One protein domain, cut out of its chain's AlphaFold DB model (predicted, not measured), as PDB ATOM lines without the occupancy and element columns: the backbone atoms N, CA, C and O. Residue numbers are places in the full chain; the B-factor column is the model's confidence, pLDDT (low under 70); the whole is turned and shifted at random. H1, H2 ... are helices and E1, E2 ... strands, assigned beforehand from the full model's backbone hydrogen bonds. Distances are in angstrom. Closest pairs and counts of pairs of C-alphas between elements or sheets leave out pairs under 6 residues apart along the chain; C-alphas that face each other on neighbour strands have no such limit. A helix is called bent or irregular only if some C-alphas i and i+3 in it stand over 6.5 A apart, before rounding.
ATOM      1  N   HIS A  75     -42.533 -49.536  24.786       94.75
ATOM      2  CA  HIS A  75     -41.342 -49.526  25.639       94.75
ATOM      3  C   HIS A  75     -41.408 -48.406  26.683       94.75
ATOM      4  O   HIS A  75     -41.133 -48.657  27.858       94.75
ATOM      5  N   GLU A  76     -41.824 -47.211  26.272       96.44
ATOM      6  CA  GLU A  76     -42.034 -46.045  27.134       96.44
ATOM      7  C   GLU A  76     -43.163 -46.292  28.141       96.44
ATOM      8  O   GLU A  76     -42.981 -46.035  29.332       96.44
ATOM      9  N   LYS A  77     -44.294 -46.872  27.700       96.88
ATOM     10  CA  LYS A  77     -45.415 -47.241  28.583       96.88
ATOM     11  C   LYS A  77     -44.962 -48.189  29.685       96.88
ATOM     12  O   LYS A  77     -45.246 -47.960  30.858       96.88
ATOM     13  N   ARG A  78     -44.248 -49.259  29.321       97.81
ATOM     14  CA  ARG A  78     -43.728 -50.238  30.285       97.81
ATOM     15  C   ARG A  78     -42.784 -49.583  31.290       97.81
ATOM     16  O   ARG A  78     -42.954 -49.784  32.488       97.81
ATOM     17  N   TYR A  79     -41.843 -48.773  30.810       97.62
ATOM     18  CA  TYR A  79     -40.901 -48.071  31.675       97.62
ATOM     19  C   TYR A  79     -41.618 -47.144  32.666       97.62
ATOM     20  O   TYR A  79     -41.397 -47.249  33.873       97.62
ATOM     21  N   LEU A  80     -42.532 -46.290  32.190       98.00
ATOM     22  CA  LEU A  80     -43.264 -45.377  33.068       98.00
ATOM     23  C   LEU A  80     -44.176 -46.121  34.047       98.00
ATOM     24  O   LEU A  80     -44.206 -45.739  35.214       98.00
ATOM     25  N   LYS A  81     -44.850 -47.206  33.629       97.88
ATOM     26  CA  LYS A  81     -45.645 -48.067  34.530       97.88
ATOM     27  C   LYS A  81     -44.807 -48.593  35.687       97.88
ATOM     28  O   LYS A  81     -45.253 -48.519  36.831       97.88
ATOM     29  N   ASP A  82     -43.600 -49.079  35.411       98.12
ATOM     30  CA  ASP A  82     -42.702 -49.606  36.440       98.12
ATOM     31  C   ASP A  82     -42.191 -48.506  37.381       98.12
ATOM     32  O   ASP A  82     -42.184 -48.703  38.601       98.12
ATOM     33  N   VAL A  83     -41.831 -47.338  36.835       97.81
ATOM     34  CA  VAL A  83     -41.353 -46.175  37.604       97.81
ATOM     35  C   VAL A  83     -42.429 -45.650  38.550       97.81
ATOM     36  O   VAL A  83     -42.157 -45.455  39.734       97.81
ATOM     37  N   ILE A  84     -43.655 -45.442  38.059       97.44
ATOM     38  CA  ILE A  84     -44.731 -44.864  38.874       97.44
ATOM     39  C   ILE A  84     -45.393 -45.887  39.789       97.44
ATOM     40  O   ILE A  84     -46.082 -45.487  40.723       97.44
ATOM     41  N   ARG A  85     -45.208 -47.197  39.564       97.75
ATOM     42  CA  ARG A  85     -45.870 -48.275  40.322       97.75
ATOM     43  C   ARG A  85     -45.910 -48.046  41.842       97.75
ATOM     44  O   ARG A  85     -46.982 -48.248  42.412       97.75
ATOM     45  N   PRO A  86     -44.829 -47.609  42.520       96.31
ATOM     46  CA  PRO A  86     -44.843 -47.436  43.975       96.31
ATOM     47  C   PRO A  86     -45.703 -46.259  44.464       96.31
ATOM     48  O   PRO A  86     -46.042 -46.202  45.643       96.31
ATOM     49  N   PHE A  87     -46.042 -45.311  43.591       94.56
ATOM     50  CA  PHE A  87     -46.741 -44.071  43.941       94.56
ATOM     51  C   PHE A  87     -47.803 -43.670  42.906       94.56
ATOM     52  O   PHE A  87     -48.205 -42.509  42.846       94.56
ATOM     53  N   ARG A  88     -48.299 -44.625  42.108       95.50
ATOM     54  CA  ARG A  88     -49.207 -44.381  40.974       95.50
ATOM     55  C   ARG A  88     -50.466 -43.621  41.390       95.50
ATOM     56  O   ARG A  88     -50.919 -42.742  40.674       95.50
ATOM     57  N   ASN A  89     -50.999 -43.920  42.572       94.50
ATOM     58  CA  ASN A  89     -52.181 -43.266  43.144       94.50
ATOM     59  C   ASN A  89     -51.966 -41.797  43.547       94.50
ATOM     60  O   ASN A  89     -52.925 -41.119  43.901       94.50
ATOM     61  N   ARG A  90     -50.719 -41.320  43.550       94.38
ATOM     62  CA  ARG A  90     -50.352 -39.944  43.891       94.38
ATOM     63  C   ARG A  90     -49.955 -39.122  42.671       94.38
ATOM     64  O   ARG A  90     -49.723 -37.928  42.842       94.38
ATOM     65  N   VAL A  91     -49.846 -39.732  41.489       95.62
ATOM     66  CA  VAL A  91     -49.485 -39.027  40.255       95.62
ATOM     67  C   VAL A  91     -50.648 -38.142  39.822       95.62
ATOM     68  O   VAL A  91     -51.774 -38.613  39.696       95.62
ATOM     69  N   ASN A  92     -50.358 -36.861  39.615       94.88
ATOM     70  CA  ASN A  92     -51.294 -35.877  39.085       94.88
ATOM     71  C   ASN A  92     -51.218 -35.848  37.553       94.88
ATOM     72  O   ASN A  92     -52.190 -36.139  36.865       94.88
ATOM     73  N   PHE A  93     -50.028 -35.562  37.027       94.81
ATOM     74  CA  PHE A  93     -49.745 -35.568  35.597       94.81
ATOM     75  C   PHE A  93     -48.265 -35.853  35.333       94.81
ATOM     76  O   PHE A  93     -47.422 -35.735  36.227       94.81
ATOM     77  N   ILE A  94     -47.965 -36.218  34.092       96.50
ATOM     78  CA  ILE A  94     -46.620 -36.434  33.568       96.50
ATOM     79  C   ILE A  94     -46.406 -35.472  32.399       96.50
ATOM     80  O   ILE A  94     -47.287 -35.339  31.550       96.50
ATOM     81  N   SER A  95     -45.242 -34.831  32.341       93.50
ATOM     82  CA  SER A  95     -44.912 -33.842  31.311       93.50
ATOM     83  C   SER A  95     -43.518 -34.096  30.752       93.50
ATOM     84  O   SER A  95     -42.606 -34.462  31.493       93.50
ATOM     85  N   LYS A  96     -43.337 -33.879  29.447       93.31
ATOM     86  CA  LYS A  96     -42.011 -33.848  28.818       93.31
ATOM     87  C   LYS A  96     -41.514 -32.411  28.806       93.31
ATOM     88  O   LYS A  96     -42.186 -31.546  28.251       93.31
ATOM     89  N   ILE A  97     -40.365 -32.151  29.412       87.94
ATOM     90  CA  ILE A  97     -39.804 -30.806  29.542       87.94
ATOM     91  C   ILE A  97     -38.532 -30.698  28.706       87.94
ATOM     92  O   ILE A  97     -37.727 -31.628  28.673       87.94
ATOM     93  N   ASP A  98     -38.379 -29.562  28.031       84.06
ATOM     94  CA  ASP A  98     -37.206 -29.234  27.225       84.06
ATOM     95  C   ASP A  98     -36.116 -28.539  28.056       84.06
ATOM     96  O   ASP A  98     -36.398 -27.698  28.913       84.06
ATOM     97  N   LEU A  99     -34.866 -28.892  27.767       79.62
ATOM     98  CA  LEU A  99     -33.635 -28.313  28.302       79.62
ATOM     99  C   LEU A  99     -32.676 -27.974  27.147       79.62
ATOM    100  O   LEU A  99     -31.507 -28.346  27.192       79.62
ATOM    101  N   ALA A 100     -33.152 -27.260  26.121       72.94
ATOM    102  CA  ALA A 100     -32.411 -26.771  24.947       72.94
ATOM    103  C   ALA A 100     -31.739 -27.837  24.049       72.94
ATOM    104  O   ALA A 100     -31.914 -27.800  22.834       72.94
ATOM    105  N   TYR A 101     -30.944 -28.748  24.611       72.88
ATOM    106  CA  TYR A 101     -30.272 -29.858  23.927       72.88
ATOM    107  C   TYR A 101     -30.715 -31.236  24.445       72.88
ATOM    108  O   TYR A 101     -30.435 -32.250  23.810       72.88
ATOM    109  N   GLU A 102     -31.412 -31.276  25.580       86.44
ATOM    110  CA  GLU A 102     -31.901 -32.496  26.220       86.44
ATOM    111  C   GLU A 102     -33.379 -32.352  26.585       86.44
ATOM    112  O   GLU A 102     -33.934 -31.255  26.621       86.44
ATOM    113  N   CYS A 103     -34.029 -33.469  26.879       90.00
ATOM    114  CA  CYS A 103     -35.373 -33.507  27.440       90.00
ATOM    115  C   CYS A 103     -35.384 -34.353  28.711       90.00
ATOM    116  O   CYS A 103     -34.556 -35.244  28.878       90.00
ATOM    117  N   TYR A 104     -36.368 -34.129  29.578       94.81
ATOM    118  CA  TYR A 104     -36.653 -35.023  30.700       94.81
ATOM    119  C   TYR A 104     -38.157 -35.213  30.896       94.81
ATOM    120  O   TYR A 104     -38.977 -34.454  30.374       94.81
ATOM    121  N   ILE A 105     -38.522 -36.255  31.644       97.25
ATOM    122  CA  ILE A 105     -39.899 -36.488  32.082       97.25
ATOM    123  C   ILE A 105     -40.045 -36.001  33.519       97.25
ATOM    124  O   ILE A 105     -39.312 -36.451  34.397       97.25
ATOM    125  N   SER A 106     -41.013 -35.120  33.751       96.50
ATOM    126  CA  SER A 106     -41.395 -34.642  35.076       96.50
ATOM    127  C   SER A 106     -42.719 -35.270  35.497       96.50
ATOM    128  O   SER A 106     -43.693 -35.250  34.742       96.50
ATOM    129  N   ILE A 107     -42.762 -35.846  36.696       97.38
ATOM    130  CA  ILE A 107     -43.949 -36.488  37.267       97.38
ATOM    131  C   ILE A 107     -44.427 -35.644  38.446       97.38
ATOM    132  O   ILE A 107     -43.807 -35.642  39.510       97.38
ATOM    133  N   SER A 108     -45.544 -34.943  38.274       95.38
ATOM    134  CA  SER A 108     -46.151 -34.127  39.327       95.38
ATOM    135  C   SER A 108     -47.010 -34.980  40.259       95.38
ATOM    136  O   SER A 108     -47.743 -35.862  39.805       95.38
ATOM    137  N   LEU A 109     -46.962 -34.704  41.567       94.25
ATOM    138  CA  LEU A 109     -47.767 -35.396  42.578       94.25
ATOM    139  C   LEU A 109     -48.888 -34.500  43.136       94.25
ATOM    140  O   LEU A 109     -48.676 -33.317  43.391       94.25
ATOM    141  N   ILE A 110     -50.064 -35.083  43.405       87.38
ATOM    142  CA  ILE A 110     -51.330 -34.377  43.724       87.38
ATOM    143  C   ILE A 110     -51.228 -33.411  44.925       87.38
ATOM    144  O   ILE A 110     -51.953 -32.423  44.973       87.38
ATOM    145  N   ASN A 111     -50.319 -33.644  45.880       74.56
ATOM    146  CA  ASN A 111     -50.370 -32.978  47.189       74.56
ATOM    147  C   ASN A 111     -49.132 -32.173  47.604       74.56
ATOM    148  O   ASN A 111     -49.162 -31.576  48.677       74.56
ATOM    149  N   ASN A 112     -48.056 -32.132  46.814       60.03
ATOM    150  CA  ASN A 112     -46.769 -31.710  47.377       60.03
ATOM    151  C   ASN A 112     -46.074 -30.511  46.720       60.03
ATOM    152  O   ASN A 112     -45.050 -30.095  47.239       60.03
ATOM    153  N   ARG A 113     -46.533 -29.968  45.583       67.25
ATOM    154  CA  ARG A 113     -45.673 -29.156  44.678       67.25
ATOM    155  C   ARG A 113     -44.354 -29.843  44.260       67.25
ATOM    156  O   ARG A 113     -43.636 -29.283  43.444       67.25
ATOM    157  N   ASP A 114     -44.065 -31.035  44.776       81.50
ATOM    158  CA  ASP A 114     -42.935 -31.867  44.403       81.50
ATOM    159  C   ASP A 114     -43.195 -32.504  43.035       81.50
ATOM    160  O   ASP A 114     -44.276 -33.053  42.770       81.50
ATOM    161  N   SER A 115     -42.169 -32.457  42.196       90.56
ATOM    162  CA  SER A 115     -42.037 -33.271  40.999       90.56
ATOM    163  C   SER A 115     -40.952 -34.322  41.208       90.56
ATOM    164  O   SER A 115     -40.005 -34.136  41.973       90.56
ATOM    165  N   ILE A 116     -41.106 -35.456  40.533       94.62
ATOM    166  CA  ILE A 116     -40.026 -36.418  40.338       94.62
ATOM    167  C   ILE A 116     -39.559 -36.255  38.900       94.62
ATOM    168  O   ILE A 116     -40.309 -36.566  37.974       94.62
ATOM    169  N   ASP A 117     -38.330 -35.782  38.732       95.44
ATOM    170  CA  ASP A 117     -37.723 -35.596  37.421       95.44
ATOM    171  C   ASP A 117     -36.840 -36.806  37.098       95.44
ATOM    172  O   ASP A 117     -35.972 -37.203  37.882       95.44
ATOM    173  N   LEU A 118     -37.115 -37.443  35.963       96.69
ATOM    174  CA  LEU A 118     -36.346 -38.585  35.471       96.69
ATOM    175  C   LEU A 118     -35.054 -38.112  34.786       96.69
ATOM    176  O   LEU A 118     -34.958 -36.941  34.418       96.69
ATOM    177  N   PRO A 119     -34.057 -38.999  34.589       95.75
ATOM    178  CA  PRO A 119     -32.827 -38.638  33.892       95.75
ATOM    179  C   PRO A 119     -33.079 -38.011  32.514       95.75
ATOM    180  O   PRO A 119     -34.010 -38.409  31.807       95.75
ATOM    181  N   CYS A 120     -32.220 -37.060  32.141       94.12
ATOM    182  CA  CYS A 120     -32.231 -36.446  30.820       94.12
ATOM    183  C   CYS A 120     -31.958 -37.471  29.707       94.12
ATOM    184  O   CYS A 120     -31.264 -38.468  29.915       94.12
ATOM    185  N   PHE A 121     -32.479 -37.189  28.517       90.69
ATOM    186  CA  PHE A 121     -32.248 -37.939  27.282       90.69
ATOM    187  C   PHE A 121     -32.103 -36.980  26.093       90.69
ATOM    188  O   PHE A 121     -32.524 -35.820  26.172       90.69
ATOM    189  N   GLU A 122     -31.514 -37.450  24.988       84.81
ATOM    190  CA  GLU A 122     -31.310 -36.616  23.801       84.81
ATOM    191  C   GLU A 122     -32.652 -36.189  23.179       84.81
ATOM    192  O   GLU A 122     -33.645 -36.931  23.158       84.81
ATOM    193  N   PHE A 123     -32.685 -34.968  22.644       70.38
ATOM    194  CA  PHE A 123     -33.854 -34.461  21.934       70.38
ATOM    195  C   PHE A 123     -34.213 -35.379  20.742       70.38
ATOM    196  O   PHE A 123     -33.347 -35.780  19.971       70.38
ATOM    197  N   ASP A 124     -35.498 -35.722  20.586       72.31
ATOM    198  CA  ASP A 124     -36.002 -36.697  19.590       72.31
ATOM    199  C   ASP A 124     -35.438 -38.136  19.745       72.31
ATOM    200  O   ASP A 124     -35.458 -38.911  18.791       72.31
ATOM    201  N   GLU A 125     -34.977 -38.565  20.928       84.81
ATOM    202  CA  GLU A 125     -34.635 -39.981  21.174       84.81
ATOM    203  C   GLU A 125     -35.848 -40.787  21.669       84.81
ATOM    204  O   GLU A 125     -36.220 -41.796  21.063       84.81
ATOM    205  N   MET A 126     -36.522 -40.296  22.718       89.88
ATOM    206  CA  MET A 126     -37.674 -40.947  23.357       89.88
ATOM    207  C   MET A 126     -38.839 -39.978  23.615       89.88
ATOM    208  O   MET A 126     -38.717 -38.748  23.517       89.88
ATOM    209  N   TYR A 127     -39.995 -40.548  23.948       91.19
ATOM    210  CA  TYR A 127     -41.249 -39.855  24.236       91.19
ATOM    211  C   TYR A 127     -41.634 -38.909  23.096       91.19
ATOM    212  O   TYR A 127     -41.941 -37.734  23.295       91.19
ATOM    213  N   LYS A 128     -41.516 -39.401  21.858       84.06
ATOM    214  CA  LYS A 128     -41.675 -38.591  20.637       84.06
ATOM    215  C   LYS A 128     -43.119 -38.157  20.402       84.06
ATOM    216  O   LYS A 128     -43.351 -37.120  19.795       84.06
ATOM    217  N   GLY A 129     -44.072 -38.952  20.889       81.81
ATOM    218  CA  GLY A 129     -45.498 -38.637  20.840       81.81
ATOM    219  C   GLY A 129     -45.948 -37.630  21.902       81.81
ATOM    220  O   GLY A 129     -47.078 -37.150  21.828       81.81
ATOM    221  N   MET A 130     -45.090 -37.295  22.876       85.00
ATOM    222  CA  MET A 130     -45.397 -36.308  23.910       85.00
ATOM    223  C   MET A 130     -45.025 -34.897  23.460       85.00
ATOM    224  O   MET A 130     -43.867 -34.593  23.176       85.00
ATOM    225  N   LEU A 131     -46.022 -34.020  23.483       82.75
ATOM    226  CA  LEU A 131     -45.877 -32.573  23.345       82.75
ATOM    227  C   LEU A 131     -45.095 -31.985  24.528       82.75
ATOM    228  O   LEU A 131     -45.349 -32.345  25.681       82.75
ATOM    229  N   LEU A 132     -44.168 -31.072  24.234       82.44
ATOM    230  CA  LEU A 132     -43.342 -30.397  25.237       82.44
ATOM    231  C   LEU A 132     -44.197 -29.494  26.130       82.44
ATOM    232  O   LEU A 132     -45.078 -28.788  25.649       82.44
ATOM    233  N   GLY A 133     -43.945 -29.524  27.437       79.69
ATOM    234  CA  GLY A 133     -44.637 -28.705  28.434       79.69
ATOM    235  C   GLY A 133     -46.102 -29.076  28.682       79.69
ATOM    236  O   GLY A 133     -46.689 -28.587  29.646       79.69
ATOM    237  N   ARG A 134     -46.700 -29.958  27.870       83.56
ATOM    238  CA  ARG A 134     -48.060 -30.447  28.100       83.56
ATOM    239  C   ARG A 134     -48.088 -31.399  29.290       83.56
ATOM    240  O   ARG A 134     -47.282 -32.324  29.383       83.56
ATOM    241  N   ASN A 135     -49.081 -31.195  30.147       90.44
ATOM    242  CA  ASN A 135     -49.413 -32.090  31.245       90.44
ATOM    243  C   ASN A 135     -50.347 -33.191  30.737       90.44
ATOM    244  O   ASN A 135     -51.396 -32.883  30.171       90.44
ATOM    245  N   TYR A 136     -49.977 -34.450  30.959       91.75
ATOM    246  CA  TYR A 136     -50.798 -35.611  30.626       91.75
ATOM    247  C   TYR A 136     -51.229 -36.359  31.877       91.75
ATOM    248  O   TYR A 136     -50.410 -36.677  32.742       91.75
ATOM    249  N   THR A 137     -52.506 -36.700  31.949       94.56
ATOM    250  CA  THR A 137     -53.028 -37.637  32.945       94.56
ATOM    251  C   THR A 137     -52.572 -39.070  32.642       94.56
ATOM    252  O   THR A 137     -52.183 -39.397  31.521       94.56
ATOM    253  N   LEU A 138     -52.640 -39.964  33.637       95.69
ATOM    254  CA  LEU A 138     -52.337 -41.386  33.412       95.69
ATOM    255  C   LEU A 138     -53.281 -42.030  32.387       95.69
ATOM    256  O   LEU A 138     -52.857 -42.908  31.645       95.69
ATOM    257  N   GLU A 139     -54.535 -41.576  32.332       91.62
ATOM    258  CA  GLU A 139     -55.535 -42.061  31.378       91.62
ATOM    259  C   GLU A 139     -55.173 -41.681  29.938       91.62
ATOM    260  O   GLU A 139     -55.154 -42.551  29.072       91.62
ATOM    261  N   GLU A 140     -54.782 -40.425  29.691       86.06
ATOM    262  CA  GLU A 140     -54.316 -39.973  28.369       86.06
ATOM    263  C   GLU A 140     -53.056 -40.709  27.888       86.06
ATOM    264  O   GLU A 140     -52.828 -40.812  26.683       86.06
ATOM    265  N   LEU A 141     -52.229 -41.200  28.818       91.94
ATOM    266  CA  LEU A 141     -51.013 -41.964  28.521       91.94
ATOM    267  C   LEU A 141     -51.221 -43.486  28.513       91.94
ATOM    268  O   LEU A 141     -50.269 -44.219  28.240       91.94
ATOM    269  N   GLU A 142     -52.426 -43.973  28.823       93.12
ATOM    270  CA  GLU A 142     -52.739 -45.404  28.966       93.12
ATOM    271  C   GLU A 142     -51.827 -46.143  29.987       93.12
ATOM    272  O   GLU A 142     -51.456 -47.320  29.818       93.12
TER     273      GLU A 142
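This is residues 75 to 142 of the 143 residues of an uncharacterized protein of Eggerthia catenaformis (UniProt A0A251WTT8). A kinked helix, H1, covers one face of a small three-strand sheet, and a long tail, residues 118 to 142, loops back from E3 past the start of E2 to pair briefly with E1. The printed part has 68 residues, with one named helix and three named strands in the order H1, E1, E2, E3, mixed in class; the antiparallel sheet E1 - E2 - E3 is a meander, each strand the antiparallel neighbour of the one before. It is compact, radius of gyration of the C-alphas 11.4 A, spanning 31 by 25 by 19 A.

H1, residues 75 to 90, starts at C-alpha 75 (-41.342, -49.526, 25.639); it is irregular, C-alphas 86 and 89 being 8.5 A apart. E1 is residues 91 to 99, 22.6 A; E2, 102 to 109, 23.0 A; E3, 115 to 117, ends at C-alpha 117 (-37.723, -35.596, 37.421).

Hairpin E1 and E2 has N 95 and O 106 at 2.9 A; hairpin E2 and E3, N 107 and O 116 at 2.9 A, both within hydrogen-bond range. H1 is on the sheet, height 9.8 A, over E2 and only just over E1, with 3 C-alphas. In H1, 8 of 12 O i to N i+4 pairs are within range.

The printed part has no cut; pLDDT is under 70 at residues 112 to 113.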